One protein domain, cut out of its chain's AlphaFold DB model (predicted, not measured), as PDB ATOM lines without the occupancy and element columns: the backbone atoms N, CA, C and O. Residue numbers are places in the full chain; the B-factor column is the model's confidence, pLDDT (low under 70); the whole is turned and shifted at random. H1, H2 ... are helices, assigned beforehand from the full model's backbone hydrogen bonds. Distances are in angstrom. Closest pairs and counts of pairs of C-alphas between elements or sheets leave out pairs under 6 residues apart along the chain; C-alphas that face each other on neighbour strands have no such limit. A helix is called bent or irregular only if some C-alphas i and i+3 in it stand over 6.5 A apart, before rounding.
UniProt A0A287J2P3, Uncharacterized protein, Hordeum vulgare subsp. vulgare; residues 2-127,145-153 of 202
ATOM      1  N   ARG A   2     -36.756  40.367 124.417       63.22
ATOM      2  CA  ARG A   2     -36.126  40.235 125.757       63.22
ATOM      3  C   ARG A   2     -34.599  40.418 125.824       63.22
ATOM      4  O   ARG A   2     -34.099  40.980 126.787       63.22
ATOM      5  N   ARG A   3     -33.850  39.966 124.808       69.56
ATOM      6  CA  ARG A   3     -32.382  40.133 124.760       69.56
ATOM      7  C   ARG A   3     -31.966  41.599 124.588       69.56
ATOM      8  O   ARG A   3     -31.177  42.089 125.373       69.56
ATOM      9  N   ALA A   4     -32.586  42.302 123.641       70.19
ATOM     10  CA  ALA A   4     -32.323  43.720 123.401       70.19
ATOM     11  C   ALA A   4     -32.674  44.594 124.620       70.19
ATOM     12  O   ALA A   4     -31.906  45.476 124.973       70.19
ATOM     13  N   TRP A   5     -33.787  44.307 125.308       67.56
ATOM     14  CA  TRP A   5     -34.139  44.981 126.566       67.56
ATOM     15  C   TRP A   5     -33.094  44.747 127.664       67.56
ATOM     16  O   TRP A   5     -32.662  45.688 128.321       67.56
ATOM     17  N   ARG A   6     -32.632  43.499 127.816       70.62
ATOM     18  CA  ARG A   6     -31.559  43.148 128.755       70.62
ATOM     19  C   ARG A   6     -30.277  43.929 128.487       70.62
ATOM     20  O   ARG A   6     -29.671  44.419 129.434       70.62
ATOM     21  N   ASP A   7     -29.890  44.057 127.225       75.88
ATOM     22  CA  ASP A   7     -28.675  44.777 126.838       75.88
ATOM     23  C   ASP A   7     -28.813  46.291 127.083       75.88
ATOM     24  O   ASP A   7     -27.877  46.925 127.568       75.88
ATOM     25  N   ILE A   8     -30.002  46.859 126.849       74.56
ATOM     26  CA  ILE A   8     -30.316  48.258 127.179       74.56
ATOM     27  C   ILE A   8     -30.214  48.493 128.690       74.56
ATOM     28  O   ILE A   8     -29.473  49.368 129.117       74.56
ATOM     29  N   VAL A   9     -30.868  47.680 129.526       69.06
ATOM     30  CA  VAL A   9     -30.814  47.853 130.992       69.06
ATOM     31  C   VAL A   9     -29.381  47.725 131.520       69.06
ATOM     32  O   VAL A   9     -28.937  48.563 132.305       69.06
ATOM     33  N   LYS A  10     -28.626  46.724 131.047       76.75
ATOM     34  CA  LYS A  10     -27.233  46.499 131.462       76.75
ATOM     35  C   LYS A  10     -26.283  47.634 131.080       76.75
ATOM     36  O   LYS A  10     -25.255  47.784 131.727       76.75
ATOM     37  N   THR A  11     -26.598  48.410 130.045       80.00
ATOM     38  CA  THR A  11     -25.744  49.516 129.577       80.00
ATOM     39  C   THR A  11     -26.208  50.874 130.100       80.00
ATOM     40  O   THR A  11     -25.379  51.702 130.478       80.00
ATOM     41  N   SER A  12     -27.518  51.098 130.193       77.00
ATOM     42  CA  SER A  12     -28.098  52.362 130.642       77.00
ATOM     43  C   SER A  12     -28.020  52.563 132.154       77.00
ATOM     44  O   SER A  12     -27.774  53.687 132.577       77.00
ATOM     45  N   ILE A  13     -28.170  51.516 132.978       77.88
ATOM     46  CA  ILE A  13     -28.118  51.655 134.446       77.88
ATOM     47  C   ILE A  13     -26.732  52.111 134.940       77.88
ATOM     48  O   ILE A  13     -26.673  53.133 135.621       77.88
ATOM     49  N   PRO A  14     -25.605  51.462 134.578       81.94
ATOM     50  CA  PRO A  14     -24.287  51.944 134.995       81.94
ATOM     51  C   PRO A  14     -24.001  53.371 134.523       81.94
ATOM     52  O   PRO A  14     -23.445  54.172 135.268       81.94
ATOM     53  N   LYS A  15     -24.425  53.706 133.297       83.56
ATOM     54  CA  LYS A  15     -24.267  55.054 132.748       83.56
ATOM     55  C   LYS A  15     -25.076  56.077 133.536       83.56
ATOM     56  O   LYS A  15     -24.545  57.144 133.835       83.56
ATOM     57  N   ALA A  16     -26.315  55.741 133.902       80.38
ATOM     58  CA  ALA A  16     -27.171  56.588 134.720       80.38
ATOM     59  C   ALA A  16     -26.463  56.968 136.016       80.38
ATOM     60  O   ALA A  16     -26.334  58.150 136.279       80.38
ATOM     61  N   TYR A  17     -25.935  55.979 136.747       82.00
ATOM     62  CA  TYR A  17     -25.231  56.136 138.028       82.00
ATOM     63  C   TYR A  17     -23.759  56.561 137.908       82.00
ATOM     64  O   TYR A  17     -23.015  56.497 138.884       82.00
ATOM     65  N   SER A  18     -23.307  56.973 136.725       89.50
ATOM     66  CA  SER A  18     -21.911  57.356 136.527       89.50
ATOM     67  C   SER A  18     -21.569  58.665 137.241       89.50
ATOM     68  O   SER A  18     -22.424  59.528 137.474       89.50
ATOM     69  N   LYS A  19     -20.274  58.839 137.540       92.50
ATOM     70  CA  LYS A  19     -19.746  60.083 138.118       92.50
ATOM     71  C   LYS A  19     -20.122  61.307 137.279       92.50
ATOM     72  O   LYS A  19     -20.481  62.330 137.844       92.50
ATOM     73  N   GLU A  20     -20.061  61.187 135.954       92.06
ATOM     74  CA  GLU A  20     -20.375  62.266 135.009       92.06
ATOM     75  C   GLU A  20     -21.789  62.827 135.215       92.06
ATOM     76  O   GLU A  20     -21.980  64.039 135.180       92.06
ATOM     77  N   ILE A  21     -22.761  61.956 135.498       85.44
ATOM     78  CA  ILE A  21     -24.168  62.347 135.613       85.44
ATOM     79  C   ILE A  21     -24.531  62.752 137.045       85.44
ATOM     80  O   ILE A  21     -25.153  63.793 137.245       85.44
ATOM     81  N   PHE A  22     -24.174  61.951 138.056       84.38
ATOM     82  CA  PHE A  22     -24.695  62.154 139.416       84.38
ATOM     83  C   PHE A  22     -23.782  62.922 140.364       84.38
ATOM     84  O   PHE A  22     -24.285  63.448 141.356       84.38
ATOM     85  N   TYR A  23     -22.470  62.970 140.134       89.44
ATOM     86  CA  TYR A  23     -21.534  63.431 141.165       89.44
ATOM     87  C   TYR A  23     -21.824  64.858 141.638       89.44
ATOM     88  O   TYR A  23     -21.957  65.095 142.840       89.44
ATOM     89  N   ASP A  24     -22.002  65.785 140.699       89.12
ATOM     90  CA  ASP A  24     -22.281  67.185 141.018       89.12
ATOM     91  C   ASP A  24     -23.627  67.346 141.736       89.12
ATOM     92  O   ASP A  24     -23.732  68.119 142.691       89.12
ATOM     93  N   LEU A  25     -24.642  66.565 141.343       86.25
ATOM     94  CA  LEU A  25     -25.938  66.543 142.023       86.25
ATOM     95  C   LEU A  25     -25.799  66.044 143.469       86.25
ATOM     96  O   LEU A  25     -26.321  66.679 144.381       86.25
ATOM     97  N   ILE A  26     -25.064  64.951 143.701       87.56
ATOM     98  CA  ILE A  26     -24.816  64.413 145.049       87.56
ATOM     99  C   ILE A  26     -24.069  65.428 145.918       87.56
ATOM    100  O   ILE A  26     -24.447  65.649 147.071       87.56
ATOM    101  N   MET A  27     -23.041  66.079 145.374       90.38
ATOM    102  CA  MET A  27     -22.274  67.104 146.083       90.38
ATOM    103  C   MET A  27     -23.150  68.295 146.487       90.38
ATOM    104  O   MET A  27     -23.086  68.754 147.633       90.38
ATOM    105  N   GLU A  28     -24.008  68.768 145.583       87.62
ATOM    106  CA  GLU A  28     -24.966  69.831 145.881       87.62
ATOM    107  C   GLU A  28     -25.991  69.389 146.933       87.62
ATOM    108  O   GLU A  28     -26.248  70.138 147.879       87.62
ATOM    109  N   CYS A  29     -26.515  68.162 146.842       85.81
ATOM    110  CA  CYS A  29     -27.401  67.595 147.856       85.81
ATOM    111  C   CYS A  29     -26.740  67.610 149.239       85.81
ATOM    112  O   CYS A  29     -27.316  68.160 150.172       85.81
ATOM    113  N   ILE A  30     -25.513  67.094 149.379       89.75
ATOM    114  CA  ILE A  30     -24.774  67.084 150.656       89.75
ATOM    115  C   ILE A  30     -24.587  68.507 151.193       89.75
ATOM    116  O   ILE A  30     -24.767  68.755 152.391       89.75
ATOM    117  N   ARG A  31     -24.237  69.460 150.322       91.38
ATOM    118  CA  ARG A  31     -24.043  70.863 150.702       91.38
ATOM    119  C   ARG A  31     -25.333  71.477 151.247       91.38
ATOM    120  O   ARG A  31     -25.308  72.095 152.313       91.38
ATOM    121  N   GLN A  32     -26.447  71.297 150.541       87.25
ATOM    122  CA  GLN A  32     -27.754  71.816 150.948       87.25
ATOM    123  C   GLN A  32     -28.274  71.123 152.205       87.25
ATOM    124  O   GLN A  32     -28.822  71.777 153.087       87.25
ATOM    125  N   TYR A  33     -28.026  69.823 152.335       89.81
ATOM    126  CA  TYR A  33     -28.403  69.032 153.496       89.81
ATOM    127  C   TYR A  33     -27.691  69.525 154.761       89.81
ATOM    128  O   TYR A  33     -28.335  69.811 155.771       89.81
ATOM    129  N   ARG A  34     -26.367  69.717 154.701       92.25
ATOM    130  CA  ARG A  34     -25.585  70.275 155.818       92.25
ATOM    131  C   ARG A  34     -26.056  71.674 156.206       92.25
ATOM    132  O   ARG A  34     -26.183  71.967 157.392       92.25
ATOM    133  N   LYS A  35     -26.339  72.526 155.215       92.69
ATOM    134  CA  LYS A  35     -26.884  73.866 155.457       92.69
ATOM    135  C   LYS A  35     -28.247  73.789 156.150       92.69
ATOM    136  O   LYS A  35     -28.454  74.466 157.148       92.69
ATOM    137  N   TRP A  36     -29.145  72.938 155.661       92.00
ATOM    138  CA  TRP A  36     -30.476  72.766 156.236       92.00
ATOM    139  C   TRP A  36     -30.416  72.280 157.688       92.00
ATOM    140  O   TRP A  36     -31.129  72.824 158.526       92.00
ATOM    141  N   LEU A  37     -29.538  71.322 158.008       91.62
ATOM    142  CA  LEU A  37     -29.327  70.880 159.391       91.62
ATOM    143  C   LEU A  37     -28.860  72.032 160.287       91.62
ATOM    144  O   LEU A  37     -29.393  72.211 161.377       91.62
ATOM    145  N   SER A  38     -27.907  72.841 159.815       92.69
ATOM    146  CA  SER A  38     -27.420  74.005 160.564       92.69
ATOM    147  C   SER A  38     -28.517  75.046 160.802       92.69
ATOM    148  O   SER A  38     -28.621  75.579 161.903       92.69
ATOM    149  N   ASP A  39     -29.339  75.329 159.790       93.31
ATOM    150  CA  ASP A  39     -30.397  76.349 159.843       93.31
ATOM    151  C   ASP A  39     -31.622  75.921 160.677       93.31
ATOM    152  O   ASP A  39     -32.482  76.750 160.985       93.31
ATOM    153  N   ASN A  40     -31.742  74.629 160.998       92.81
ATOM    154  CA  ASN A  40     -32.885  74.059 161.721       92.81
ATOM    155  C   ASN A  40     -32.485  73.333 163.013       92.81
ATOM    156  O   ASN A  40     -33.330  72.677 163.620       92.81
ATOM    157  N   ALA A  41     -31.229  73.445 163.449       89.62
ATOM    158  CA  ALA A  41     -30.703  72.720 164.607       89.62
ATOM    159  C   ALA A  41     -31.486  72.988 165.908       89.62
ATOM    160  O   ALA A  41     -31.582  72.113 166.760       89.62
ATOM    161  N   ASP A  42     -32.067  74.180 166.053       92.19
ATOM    162  CA  ASP A  42     -32.890  74.601 167.192       92.19
ATOM    163  C   ASP A  42     -34.329  74.053 167.156       92.19
ATOM    164  O   ASP A  42     -35.014  74.037 168.177       92.19
ATOM    165  N   LYS A  43     -34.789  73.608 165.983       91.44
ATOM    166  CA  LYS A  43     -36.155  73.112 165.737       91.44
ATOM    167  C   LYS A  43     -36.239  71.592 165.691       91.44
ATOM    168  O   LYS A  43     -37.341  71.048 165.697       91.44
ATOM    169  N   LEU A  44     -35.099  70.917 165.575       91.25
ATOM    170  CA  LEU A  44     -35.021  69.467 165.502       91.25
ATOM    171  C   LEU A  44     -34.948  68.871 166.902       91.25
ATOM    172  O   LEU A  44     -34.149  69.292 167.738       91.25
ATOM    173  N   ASP A  45     -35.754  67.843 167.139       92.38
ATOM    174  CA  ASP A  45     -35.498  66.951 168.254       92.38
ATOM    175  C   ASP A  45     -34.214  66.141 168.003       92.38
ATOM    176  O   ASP A  45     -33.702  66.024 166.881       92.38
ATOM    177  N   LYS A  46     -33.672  65.596 169.090       91.31
ATOM    178  CA  LYS A  46     -32.388  64.898 169.073       91.31
ATOM    179  C   LYS A  46     -32.400  63.672 168.153       91.31
ATOM    180  O   LYS A  46     -31.435  63.475 167.424       91.31
ATOM    181  N   GLU A  47     -33.467  62.880 168.187       91.38
ATOM    182  CA  GLU A  47     -33.581  61.627 167.433       91.38
ATOM    183  C   GLU A  47     -33.604  61.902 165.929       91.38
ATOM    184  O   GLU A  47     -32.831  61.324 165.165       91.38
ATOM    185  N   LYS A  48     -34.406  62.881 165.508       88.44
ATOM    186  CA  LYS A  48     -34.512  63.292 164.110       88.44
ATOM    187  C   LYS A  48     -33.223  63.924 163.586       88.44
ATOM    188  O   LYS A  48     -32.825  63.674 162.450       88.44
ATOM    189  N   ASN A  49     -32.536  64.712 164.416       89.56
ATOM    190  CA  ASN A  49     -31.223  65.249 164.066       89.56
ATOM    191  C   ASN A  49     -30.170  64.135 163.906       89.56
ATOM    192  O   ASN A  49     -29.412  64.147 162.937       89.56
ATOM    193  N   GLU A  50     -30.134  63.158 164.815       91.19
ATOM    194  CA  GLU A  50     -29.237  61.996 164.718       91.19
ATOM    195  C   GLU A  50     -29.522  61.166 163.459       91.19
ATOM    196  O   GLU A  50     -28.592  60.859 162.713       91.19
ATOM    197  N   GLN A  51     -30.791  60.888 163.157       88.50
ATOM    198  CA  GLN A  51     -31.211  60.199 161.933       88.50
ATOM    199  C   GLN A  51     -30.710  60.917 160.669       88.50
ATOM    200  O   GLN A  51     -30.128  60.300 159.776       88.50
ATOM    201  N   TYR A  52     -30.865  62.240 160.605       88.56
ATOM    202  CA  TYR A  52     -30.403  63.039 159.471       88.56
ATOM    203  C   TYR A  52     -28.879  63.119 159.346       88.56
ATOM    204  O   TYR A  52     -28.357  63.186 158.232       88.56
ATOM    205  N   LEU A  53     -28.148  63.088 160.461       90.81
ATOM    206  CA  LEU A  53     -26.692  62.970 160.438       90.81
ATOM    207  C   LEU A  53     -26.247  61.582 159.957       90.81
ATOM    208  O   LEU A  53     -25.265  61.494 159.219       90.81
ATOM    209  N   LEU A  54     -26.974  60.518 160.312       90.44
ATOM    210  CA  LEU A  54     -26.697  59.163 159.832       90.44
ATOM    211  C   LEU A  54     -26.905  59.027 158.320       90.44
ATOM    212  O   LEU A  54     -26.089  58.370 157.682       90.44
ATOM    213  N   GLN A  55     -27.895  59.710 157.732       85.69
ATOM    214  CA  GLN A  55     -28.081  59.775 156.271       85.69
ATOM    215  C   GLN A  55     -26.883  60.411 155.545       85.69
ATOM    216  O   GLN A  55     -26.504  59.968 154.461       85.69
ATOM    217  N   LEU A  56     -26.238  61.424 156.138       88.44
ATOM    218  CA  LEU A  56     -25.096  62.114 155.522       88.44
ATOM    219  C   LEU A  56     -23.840  61.242 155.401       88.44
ATOM    220  O   LEU A  56     -23.008  61.512 154.534       88.44
ATOM    221  N   VAL A  57     -23.684  60.228 156.257       89.88
ATOM    222  CA  VAL A  57     -22.511  59.339 156.253       89.88
ATOM    223  C   VAL A  57     -22.395  58.562 154.932       89.88
ATOM    224  O   VAL A  57     -21.406  58.773 154.232       89.88
ATOM    225  N   PRO A  58     -23.379  57.741 154.513       85.06
ATOM    226  CA  PRO A  58     -23.314  57.040 153.235       85.06
ATOM    227  C   PRO A  58     -23.286  57.984 152.025       85.06
ATOM    228  O   PRO A  58     -22.660  57.645 151.025       85.06
ATOM    229  N   MET A  59     -23.881  59.183 152.104       86.50
ATOM    230  CA  MET A  59     -23.741  60.184 151.034       86.50
ATOM    231  C   MET A  59     -22.294  60.681 150.901       86.50
ATOM    232  O   MET A  59     -21.803  60.847 149.789       86.50
ATOM    233  N   ALA A  60     -21.593  60.913 152.013       89.25
ATOM    234  CA  ALA A  60     -20.182  61.294 151.993       89.25
ATOM    235  C   ALA A  60     -19.276  60.129 151.559       89.25
ATOM    236  O   ALA A  60     -18.329  60.332 150.805       89.25
ATOM    237  N   ASP A  61     -19.580  58.900 151.973       91.06
ATOM    238  CA  ASP A  61     -18.868  57.714 151.485       91.06
ATOM    239  C   ASP A  61     -19.057  57.540 149.969       91.06
ATOM    240  O   ASP A  61     -18.125  57.148 149.266       91.06
ATOM    241  N   LEU A  62     -20.234  57.891 149.441       88.44
ATOM    242  CA  LEU A  62     -20.527  57.825 148.012       88.44
ATOM    243  C   LEU A  62     -19.617  58.758 147.203       88.44
ATOM    244  O   LEU A  62     -19.145  58.370 146.134       88.44
ATOM    245  N   THR A  63     -19.296  59.952 147.715       92.00
ATOM    246  CA  THR A  63     -18.355  60.853 147.027       92.00
ATOM    247  C   THR A  63     -16.939  60.275 147.008       92.00
ATOM    248  O   THR A  63     -16.266  60.350 145.982       92.00
ATOM    249  N   LEU A  64     -16.516  59.596 148.081       94.31
ATOM    250  CA  LEU A  64     -15.230  58.890 148.122       94.31
ATOM    251  C   LEU A  64     -15.170  57.723 147.129       94.31
ATOM    252  O   LEU A  64     -14.120  57.496 146.523       94.31
ATOM    253  N   VAL A  65     -16.274  56.991 146.951       94.31
ATOM    254  CA  VAL A  65     -16.373  55.936 145.932       94.31
ATOM    255  C   VAL A  65     -16.262  56.539 144.537       94.31
ATOM    256  O   VAL A  65     -15.451  56.062 143.751       94.31
ATOM    257  N   TYR A  66     -16.962  57.636 144.242       93.12
ATOM    258  CA  TYR A  66     -16.802  58.326 142.961       93.12
ATOM    259  C   TYR A  66     -15.377  58.851 142.720       93.12
ATOM    260  O   TYR A  66     -14.939  58.952 141.575       93.12
ATOM    261  N   ASP A  67     -14.630  59.212 143.759       94.38
ATOM    262  CA  ASP A  67     -13.250  59.685 143.611       94.38
ATOM    263  C   ASP A  67     -12.239  58.568 143.358       94.38
ATOM    264  O   ASP A  67     -11.276  58.780 142.622       94.38
ATOM    265  N   LYS A  68     -12.448  57.387 143.944       95.69
ATOM    266  CA  LYS A  68     -11.470  56.288 143.900       95.69
ATOM    267  C   LYS A  68     -11.842  55.176 142.928       95.69
ATOM    268  O   LYS A  68     -10.967  54.580 142.313       95.69
ATOM    269  N   GLU A  69     -13.130  54.876 142.835       94.94
ATOM    270  CA  GLU A  69     -13.689  53.718 142.146       94.94
ATOM    271  C   GLU A  69     -14.995  54.103 141.407       94.94
ATOM    272  O   GLU A  69     -16.039  53.502 141.660       94.94
ATOM    273  N   PRO A  70     -14.985  55.103 140.496       92.12
ATOM    274  CA  PRO A  70     -16.205  55.641 139.874       92.12
ATOM    275  C   PRO A  70     -16.996  54.635 139.031       92.12
ATOM    276  O   PRO A  70     -18.168  54.866 138.751       92.12
ATOM    277  N   GLU A  71     -16.367  53.532 138.621       89.75
ATOM    278  CA  GLU A  71     -17.009  52.450 137.868       89.75
ATOM    279  C   GLU A  71     -17.577  51.348 138.779       89.75
ATOM    280  O   GLU A  71     -18.234  50.422 138.301       89.75
ATOM    281  N   ASN A  72     -17.364  51.430 140.100       88.69
ATOM    282  CA  ASN A  72     -17.868  50.448 141.056       88.69
ATOM    283  C   ASN A  72     -19.350  50.699 141.374       88.69
ATOM    284  O   ASN A  72     -19.725  51.176 142.449       88.69
ATOM    285  N   LEU A  73     -20.197  50.347 140.405       81.94
ATOM    286  CA  LEU A  73     -21.648  50.489 140.489       81.94
ATOM    287  C   LEU A  73     -22.237  49.795 141.724       81.94
ATOM    288  O   LEU A  73     -23.178  50.311 142.320       81.94
ATOM    289  N   SER A  74     -21.670  48.658 142.134       81.69
ATOM    290  CA  SER A  74     -22.141  47.922 143.310       81.69
ATOM    291  C   SER A  74     -22.015  48.750 144.585       81.69
ATOM    292  O   SER A  74     -23.001  48.957 145.296       81.69
ATOM    293  N   LYS A  75     -20.830  49.320 144.834       85.56
ATOM    294  CA  LYS A  75     -20.610  50.214 145.978       85.56
ATOM    295  C   LYS A  75     -21.481  51.465 145.901       85.56
ATOM    296  O   LYS A  75     -22.009  51.884 146.929       85.56
ATOM    297  N   ILE A  76     -21.657  52.032 144.707       83.56
ATOM    298  CA  ILE A  76     -22.514  53.207 144.480       83.56
ATOM    299  C   ILE A  76     -23.963  52.909 144.887       83.56
ATOM    300  O   ILE A  76     -24.513  53.598 145.745       83.56
ATOM    301  N   ILE A  77     -24.556  51.850 144.331       77.44
ATOM    302  CA  ILE A  77     -25.939  51.443 144.608       77.44
ATOM    303  C   ILE A  77     -26.115  51.081 146.087       77.44
ATOM    304  O   ILE A  77     -27.065  51.527 146.730       77.44
ATOM    305  N   LYS A  78     -25.176  50.325 146.662       77.62
ATOM    306  CA  LYS A  78     -25.207  49.937 148.077       77.62
ATOM    307  C   LYS A  78     -25.236  51.143 149.012       77.62
ATOM    308  O   LYS A  78     -25.966  51.141 150.000       77.62
ATOM    309  N   LEU A  79     -24.444  52.172 148.717       79.94
ATOM    310  CA  LEU A  79     -24.430  53.395 149.514       79.94
ATOM    311  C   LEU A  79     -25.721  54.194 149.347       79.94
ATOM    312  O   LEU A  79     -26.226  54.693 150.346       79.94
ATOM    313  N   MET A  80     -26.291  54.260 148.139       77.69
ATOM    314  CA  MET A  80     -27.602  54.883 147.926       77.69
ATOM    315  C   MET A  80     -28.701  54.193 148.745       77.69
ATOM    316  O   MET A  80     -29.422  54.878 149.464       77.69
ATOM    317  N   TYR A  81     -28.767  52.857 148.749       73.88
ATOM    318  CA  TYR A  81     -29.710  52.122 149.606       73.88
ATOM    319  C   TYR A  81     -29.491  52.395 151.095       73.88
ATOM    320  O   TYR A  81     -30.448  52.621 151.830       73.88
ATOM    321  N   LYS A  82     -28.230  52.451 151.540       77.25
ATOM    322  CA  LYS A  82     -27.894  52.730 152.940       77.25
ATOM    323  C   LYS A  82     -28.356  54.114 153.409       77.25
ATOM    324  O   LYS A  82     -28.651  54.277 154.585       77.25
ATOM    325  N   VAL A  83     -28.433  55.117 152.527       78.56
ATOM    326  CA  VAL A  83     -29.052  56.409 152.885       78.56
ATOM    327  C   VAL A  83     -30.527  56.194 153.255       78.56
ATOM    328  O   VAL A  83     -30.985  56.726 154.264       78.56
ATOM    329  N   GLY A  84     -31.233  55.372 152.474       70.94
ATOM    330  CA  GLY A  84     -32.640  55.014 152.656       70.94
ATOM    331  C   GLY A  84     -32.973  54.258 153.941       70.94
ATOM    332  O   GLY A  84     -34.043  54.459 154.512       70.94
ATOM    333  N   GLU A  85     -32.042  53.449 154.458       77.94
ATOM    334  CA  GLU A  85     -32.207  52.720 155.733       77.94
ATOM    335  C   GLU A  85     -32.464  53.652 156.928       77.94
ATOM    336  O   GLU A  85     -33.039  53.248 157.938       77.94
ATOM    337  N   TYR A  86     -32.054  54.916 156.813       75.81
ATOM    338  CA  TYR A  86     -32.269  55.944 157.823       75.81
ATOM    339  C   TYR A  86     -33.502  56.811 157.522       75.81
ATOM    340  O   TYR A  86     -33.621  57.904 158.077       75.81
ATOM    341  N   GLY A  87     -34.419  56.369 156.661       73.19
ATOM    342  CA  GLY A  87     -35.687  57.036 156.355       73.19
ATOM    343  C   GLY A  87     -35.579  58.215 155.377       73.19
ATOM    344  O   GLY A  87     -34.529  58.449 154.779       73.19
ATOM    345  N   PRO A  88     -36.666  58.991 155.206       75.12
ATOM    346  CA  PRO A  88     -36.723  60.022 154.180       75.12
ATOM    347  C   PRO A  88     -35.810  61.219 154.509       75.12
ATOM    348  O   PRO A  88     -35.665  61.588 155.683       75.12
ATOM    349  N   PRO A  89     -35.240  61.887 153.490       77.19
ATOM    350  CA  PRO A  89     -34.490  63.121 153.672       77.19
ATOM    351  C   PRO A  89     -35.411  64.299 154.052       77.19
ATOM    352  O   PRO A  89     -36.620  64.268 153.799       77.19
ATOM    353  N   PRO A  90     -34.869  65.392 154.620       78.56
ATOM    354  CA  PRO A  90     -35.639  66.588 154.910       78.56
ATOM    355  C   PRO A  90     -36.151  67.230 153.616       78.56
ATOM    356  O   PRO A  90     -35.375  67.567 152.721       78.56
ATOM    357  N   SER A  91     -37.461  67.476 153.537       73.38
ATOM    358  CA  SER A  91     -38.113  68.025 152.334       73.38
ATOM    359  C   SER A  91     -37.532  69.370 151.879       73.38
ATOM    360  O   SER A  91     -37.455  69.646 150.683       73.38
ATOM    361  N   GLY A  92     -37.049  70.195 152.815       73.31
ATOM    362  CA  GLY A  92     -36.439  71.492 152.514       73.31
ATOM    363  C   GLY A  92     -35.106  71.419 151.758       73.31
ATOM    364  O   GLY A  92     -34.735  72.395 151.113       73.31
ATOM    365  N   VAL A  93     -34.401  70.283 151.799       74.25
ATOM    366  CA  VAL A  93     -33.122  70.095 151.088       74.25
ATOM    367  C   VAL A  93     -33.347  70.007 149.584       74.25
ATOM    368  O   VAL A  93     -32.638  70.639 148.806       74.25
ATOM    369  N   ILE A  94     -34.375  69.262 149.184       66.00
ATOM    370  CA  ILE A  94     -34.689  68.963 147.786       66.00
ATOM    371  C   ILE A  94     -35.059  70.230 147.015       66.00
ATOM    372  O   ILE A  94     -34.581  70.455 145.905       66.00
ATOM    373  N   HIS A  95     -35.842  71.110 147.635       68.38
ATOM    374  CA  HIS A  95     -36.211  72.394 147.040       68.38
ATOM    375  C   HIS A  95     -35.049  73.391 146.965       68.38
ATOM    376  O   HIS A  95     -35.127  74.361 146.211       68.38
ATOM    377  N   ALA A  96     -33.981  73.171 147.735       75.50
ATOM    378  CA  ALA A  96     -32.811  74.041 147.754       75.50
ATOM    379  C   ALA A  96     -31.768  73.679 146.683       75.50
ATOM    380  O   ALA A  96     -30.825  74.445 146.480       75.50
ATOM    381  N   ILE A  97     -31.924  72.544 145.993       78.62
ATOM    382  CA  ILE A  97     -31.048  72.145 144.887       78.62
ATOM    383  C   ILE A  97     -31.201  73.142 143.733       78.62
ATOM    384  O   ILE A  97     -32.313  73.508 143.348       78.62
ATOM    385  N   SER A  98     -30.070  73.558 143.154       82.56
ATOM    386  CA  SER A  98     -30.050  74.434 141.978       82.56
ATOM    387  C   SER A  98     -30.923  73.864 140.845       82.56
ATOM    388  O   SER A  98     -30.625  72.777 140.340       82.56
ATOM    389  N   PRO A  99     -31.956  74.596 140.378       79.25
ATOM    390  CA  PRO A  99     -32.811  74.131 139.287       79.25
ATOM    391  C   PRO A  99     -32.037  73.841 137.997       79.25
ATOM    392  O   PRO A  99     -32.367  72.900 137.283       79.25
ATOM    393  N   HIS A 100     -30.987  74.618 137.714       81.00
ATOM    394  CA  HIS A 100     -30.138  74.410 136.540       81.00
ATOM    395  C   HIS A 100     -29.334  73.112 136.630       81.00
ATOM    396  O   HIS A 100     -29.251  72.384 135.647       81.00
ATOM    397  N   LEU A 101     -28.779  72.804 137.807       79.38
ATOM    398  CA  LEU A 101     -28.039  71.561 138.023       79.38
ATOM    399  C   LEU A 101     -28.964  70.348 137.916       79.38
ATOM    400  O   LEU A 101     -28.635  69.373 137.242       79.38
ATOM    401  N   TYR A 102     -30.136  70.429 138.549       78.62
ATOM    402  CA  TYR A 102     -31.139  69.375 138.469       78.62
ATOM    403  C   TYR A 102     -31.551  69.122 137.012       78.62
ATOM    404  O   TYR A 102     -31.473  67.987 136.549       78.62
ATOM    405  N   GLN A 103     -31.891  70.176 136.260       77.88
ATOM    406  CA  GLN A 103     -32.250  70.050 134.845       77.88
ATOM    407  C   GLN A 103     -31.111  69.434 134.022       77.88
ATOM    408  O   GLN A 103     -31.337  68.472 133.299       77.88
ATOM    409  N   SER A 104     -29.880  69.921 134.198       82.81
ATOM    410  CA  SER A 104     -28.705  69.382 133.503       82.81
ATOM    411  C   SER A 104     -28.456  67.906 133.822       82.81
ATOM    412  O   SER A 104     -27.952  67.174 132.974       82.81
ATOM    413  N   THR A 105     -28.780  67.456 135.035       81.25
ATOM    414  CA  THR A 105     -28.664  66.041 135.416       81.25
ATOM    415  C   THR A 105     -29.745  65.208 134.729       81.25
ATOM    416  O   THR A 105     -29.452  64.152 134.176       81.25
ATOM    417  N   MET A 106     -30.987  65.700 134.704       79.44
ATOM    418  CA  MET A 106     -32.098  65.020 134.032       79.44
ATOM    419  C   MET A 106     -31.882  64.904 132.518       79.44
ATOM    420  O   MET A 106     -32.136  63.846 131.946       79.44
ATOM    421  N   ASP A 107     -31.344  65.942 131.873       80.12
ATOM    422  CA  ASP A 107     -31.027  65.922 130.440       80.12
ATOM    423  C   ASP A 107     -29.956  64.860 130.116       80.12
ATOM    424  O   ASP A 107     -30.066  64.124 129.133       80.12
ATOM    425  N   GLN A 108     -28.942  64.721 130.979       82.25
ATOM    426  CA  GLN A 108     -27.914  63.683 130.850       82.25
ATOM    427  C   GLN A 108     -28.474  62.273 131.074       82.25
ATOM    428  O   GLN A 108     -28.141  61.350 130.328       82.25
ATOM    429  N   LEU A 109     -29.359  62.097 132.059       78.06
ATOM    430  CA  LEU A 109     -30.065  60.830 132.273       78.06
ATOM    431  C   LEU A 109     -30.917  60.458 131.052       78.06
ATOM    432  O   LEU A 109     -30.973  59.285 130.669       78.06
ATOM    433  N   ALA A 110     -31.556  61.443 130.414       74.50
ATOM    434  CA  ALA A 110     -32.335  61.227 129.199       74.50
ATOM    435  C   ALA A 110     -31.420  60.765 128.058       74.50
ATOM    436  O   ALA A 110     -31.691  59.753 127.412       74.50
ATOM    437  N   ALA A 111     -30.278  61.435 127.876       76.25
ATOM    438  CA  ALA A 111     -29.264  61.059 126.893       76.25
ATOM    439  C   ALA A 111     -28.630  59.677 127.160       76.25
ATOM    440  O   ALA A 111     -28.136  59.022 126.239       76.25
ATOM    441  N   ALA A 112     -28.644  59.197 128.406       73.06
ATOM    442  CA  ALA A 112     -28.221  57.843 128.763       73.06
ATOM    443  C   ALA A 112     -29.267  56.758 128.427       73.06
ATOM    444  O   ALA A 112     -29.005  55.572 128.640       73.06
ATOM    445  N   GLY A 113     -30.447  57.140 127.919       69.69
ATOM    446  CA  GLY A 113     -31.587  56.234 127.747       69.69
ATOM    447  C   GLY A 113     -32.126  55.716 129.084       69.69
ATOM    448  O   GLY A 113     -32.824  54.708 129.126       69.69
ATOM    449  N   ALA A 114     -31.757  56.373 130.187       63.66
ATOM    450  CA  ALA A 114     -32.062  55.933 131.536       63.66
ATOM    451  C   ALA A 114     -33.338  56.571 132.081       63.66
ATOM    452  O   ALA A 114     -33.933  56.003 132.989       63.66
ATOM    453  N   VAL A 115     -33.792  57.702 131.523       57.91
ATOM    454  CA  VAL A 115     -35.044  58.335 131.964       57.91
ATOM    455  C   VAL A 115     -36.210  57.376 131.800       57.91
ATOM    456  O   VAL A 115     -36.858  57.118 132.789       57.91
ATOM    457  N   ASP A 116     -36.436  56.718 130.664       52.91
ATOM    458  CA  ASP A 116     -37.581  55.792 130.553       52.91
ATOM    459  C   ASP A 116     -37.459  54.545 131.450       52.91
ATOM    460  O   ASP A 116     -38.464  54.001 131.912       52.91
ATOM    461  N   ILE A 117     -36.229  54.112 131.750       57.28
ATOM    462  CA  ILE A 117     -35.949  52.976 132.644       57.28
ATOM    463  C   ILE A 117     -36.207  53.362 134.110       57.28
ATOM    464  O   ILE A 117     -36.755  52.561 134.867       57.28
ATOM    465  N   LEU A 118     -35.864  54.592 134.500       56.09
ATOM    466  CA  LEU A 118     -36.035  55.127 135.853       56.09
ATOM    467  C   LEU A 118     -37.448  55.724 136.058       56.09
ATOM    468  O   LEU A 118     -38.170  55.317 136.961       56.09
ATOM    469  N   HIS A 119     -37.892  56.609 135.170       47.59
ATOM    470  CA  HIS A 119     -39.174  57.331 135.156       47.59
ATOM    471  C   HIS A 119     -40.374  56.437 134.781       47.59
ATOM    472  O   HIS A 119     -41.483  56.629 135.277       47.59
ATOM    473  N   GLY A 120     -40.193  55.422 133.921       39.31
ATOM    474  CA  GLY A 120     -41.296  54.592 133.416       39.31
ATOM    475  C   GLY A 120     -41.827  53.540 134.397       39.31
ATOM    476  O   GLY A 120     -42.997  53.160 134.302       39.31
ATOM    477  N   LYS A 121     -41.004  53.039 135.334       44.69
ATOM    478  CA  LYS A 121     -41.393  51.908 136.206       44.69
ATOM    479  C   LYS A 121     -40.922  51.944 137.662       44.69
ATOM    480  O   LYS A 121     -41.427  51.137 138.440       44.69
ATOM    481  N   LEU A 122     -40.094  52.899 138.085       36.44
ATOM    482  CA  LEU A 122     -39.862  53.139 139.516       36.44
ATOM    483  C   LEU A 122     -41.106  53.679 140.272       36.44
ATOM    484  O   LEU A 122     -41.300  53.308 141.431       36.44
ATOM    485  N   PRO A 123     -42.040  54.441 139.653       34.41
ATOM    486  CA  PRO A 123     -43.226  54.932 140.363       34.41
ATOM    487  C   PRO A 123     -44.229  53.848 140.788       34.41
ATOM    488  O   PRO A 123     -45.071  54.113 141.644       34.41
ATOM    489  N   GLN A 124     -44.171  52.654 140.189       30.16
ATOM    490  CA  GLN A 124     -45.149  51.579 140.416       30.16
ATOM    491  C   GLN A 124     -44.779  50.702 141.626       30.16
ATOM    492  O   GLN A 124     -45.660  50.102 142.234       30.16
ATOM    493  N   VAL A 125     -43.493  50.653 141.993       29.97
ATOM    494  CA  VAL A 125     -43.002  49.993 143.222       29.97
ATOM    495  C   VAL A 125     -43.156  50.915 144.440       29.97
ATOM    496  O   VAL A 125     -43.197  50.451 145.572       29.97
ATOM    497  N   ILE A 126     -43.352  52.217 144.212       31.66
ATOM    498  CA  ILE A 126     -43.449  53.253 145.248       31.66
ATOM    499  C   ILE A 126     -44.828  53.917 145.153       31.66
ATOM    500  O   ILE A 126     -44.950  55.128 144.978       31.66
ATOM    501  N   LYS A 127     -45.907  53.130 145.192       24.97
ATOM    502  CA  LYS A 127     -47.283  53.655 145.224       24.97
ATOM    503  C   LYS A 127     -47.854  53.642 146.644       24.97
ATOM    504  O   LYS A 127     -48.873  53.020 146.899       24.97
ATOM    505  N   GLN A 145     -38.765  67.551 140.918       30.61
ATOM    506  CA  GLN A 145     -37.942  67.700 142.131       30.61
ATOM    507  C   GLN A 145     -38.167  66.582 143.167       30.61
ATOM    508  O   GLN A 145     -37.272  66.294 143.951       30.61
ATOM    509  N   VAL A 146     -39.317  65.904 143.144       29.56
ATOM    510  CA  VAL A 146     -39.700  64.869 144.121       29.56
ATOM    511  C   VAL A 146     -39.084  63.487 143.811       29.56
ATOM    512  O   VAL A 146     -39.085  62.605 144.665       29.56
ATOM    513  N   GLU A 147     -38.514  63.272 142.620       34.00
ATOM    514  CA  GLU A 147     -38.084  61.936 142.165       34.00
ATOM    515  C   GLU A 147     -36.758  61.442 142.772       34.00
ATOM    516  O   GLU A 147     -36.587  60.240 142.961       34.00
ATOM    517  N   PHE A 148     -35.851  62.346 143.166       35.00
ATOM    518  CA  PHE A 148     -34.575  61.979 143.808       35.00
ATOM    519  C   PHE A 148     -34.780  61.312 145.181       35.00
ATOM    520  O   PHE A 148     -34.016  60.435 145.568       35.00
ATOM    521  N   VAL A 149     -35.854  61.682 145.888       35.94
ATOM    522  CA  VAL A 149     -36.243  61.097 147.185       35.94
ATOM    523  C   VAL A 149     -36.730  59.656 147.027       35.94
ATOM    524  O   VAL A 149     -36.447  58.814 147.870       35.94
ATOM    525  N   ARG A 150     -37.386  59.338 145.906       39.28
ATOM    526  CA  ARG A 150     -37.938  58.001 145.636       39.28
ATOM    527  C   ARG A 150     -36.862  56.964 145.299       39.28
ATOM    528  O   ARG A 150     -37.129  55.777 145.392       39.28
ATOM    529  N   LEU A 151     -35.646  57.385 144.942       36.22
ATOM    530  CA  LEU A 151     -34.501  56.477 144.784       36.22
ATOM    531  C   LEU A 151     -34.012  55.901 146.122       36.22
ATOM    532  O   LEU A 151     -33.367  54.857 146.128       36.22
ATOM    533  N   LEU A 152     -34.300  56.581 147.237       36.84
ATOM    534  CA  LEU A 152     -33.841  56.200 148.574       36.84
ATOM    535  C   LEU A 152     -34.878  55.364 149.339       36.84
ATOM    536  O   LEU A 152     -34.526  54.702 150.305       36.84
ATOM    537  N   ASP A 153     -36.131  55.327 148.888       32.81
ATOM    538  CA  ASP A 153     -37.173  54.501 149.498       32.81
ATOM    539  C   ASP A 153     -37.183  53.098 148.875       32.81
ATOM    540  O   ASP A 153     -37.914  52.813 147.922       32.81
TER     541      ASP A 153
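What this domain is: This is residues 2 to 127 and 145 to 153 of the 202 residues of an uncharacterized protein of Hordeum vulgare subsp. vulgare (UniProt A0A287J2P3). Three helices, H2, H3 and H4, fold back and forth beside one another, and the turn between the long H2 and H3 makes one end of the length. H1 reaches toward the other end, where residues 2 to 7 stick out; H5 and H6 pack on H2. The printed part has 135 residues with nine named helices, H1 to H9 in chain order, and no named strand: all helix. It is compact, with a radius of gyration of the C-alphas of 15.4 A, and elongated, 54 by 34 by 28 A.

How they stand to each other: Start at H1, residues 2 to 16, which is close to but not clearly touching H2, residues 19 to 40; their closest C-alphas, Ala 16 and Phe 22, are 7.7 A apart. H2, the hub, is irregular: C-alphas 21 and 24 are 7.5 A apart. It forms a hairpin with H3, residues 46 to 68, at a shallow tilt of 25 degrees; closest are C-alphas 19 and 66, 5.9 A. H3 and H4, residues 73 to 84, form another at 10 degrees; closest are C-alphas 55 and 83, 4.9 A. H5, residues 91 to 95, touches H2; closest are C-alphas 93 and 33, 5.4 A. H6, residues 99 to 111, touches residues 21 to 25 of H2 alone; closest are C-alphas 105 and 21, 5.8 A. H7, residues 115 to 119, touches H6 only at the corner, only just, with 3 pairs of C-alphas within 8 A. H8, residues 122 to 125, is near H9, residues 147 to 150. Every O i to N i+4 pair is within hydrogen-bond range in H6 and H7, but 9 of 11 in H1, 16 of 18 in H2, 16 of 19 in H3, 7 of 8 in H4 and 0 of 1 in H5, which has 1 of 2 O i to N i+3 pairs within range.

Where its parts are: Find C-alpha 2 at (-36.126, 40.235, 125.757); H1 runs 20.7 A from there. H2 spans 30.4 A, and H3, from C-alpha 46 at (-32.388, 64.898, 169.073), 33.8 A. H9 ends at C-alpha 150, (-37.938, 58.001, 145.636).

The domain as a whole: The C-alphas of Arg 3 and Asp 42 are the farthest apart, 54.7 A. Residues 128 to 144 are not printed; C-alphas 127 and 145 are 17.1 A apart across the cut. Of the links printed whole, none is long. Confidence is under 70 in 30 residues, among them 113 to 127 and 145 to 153.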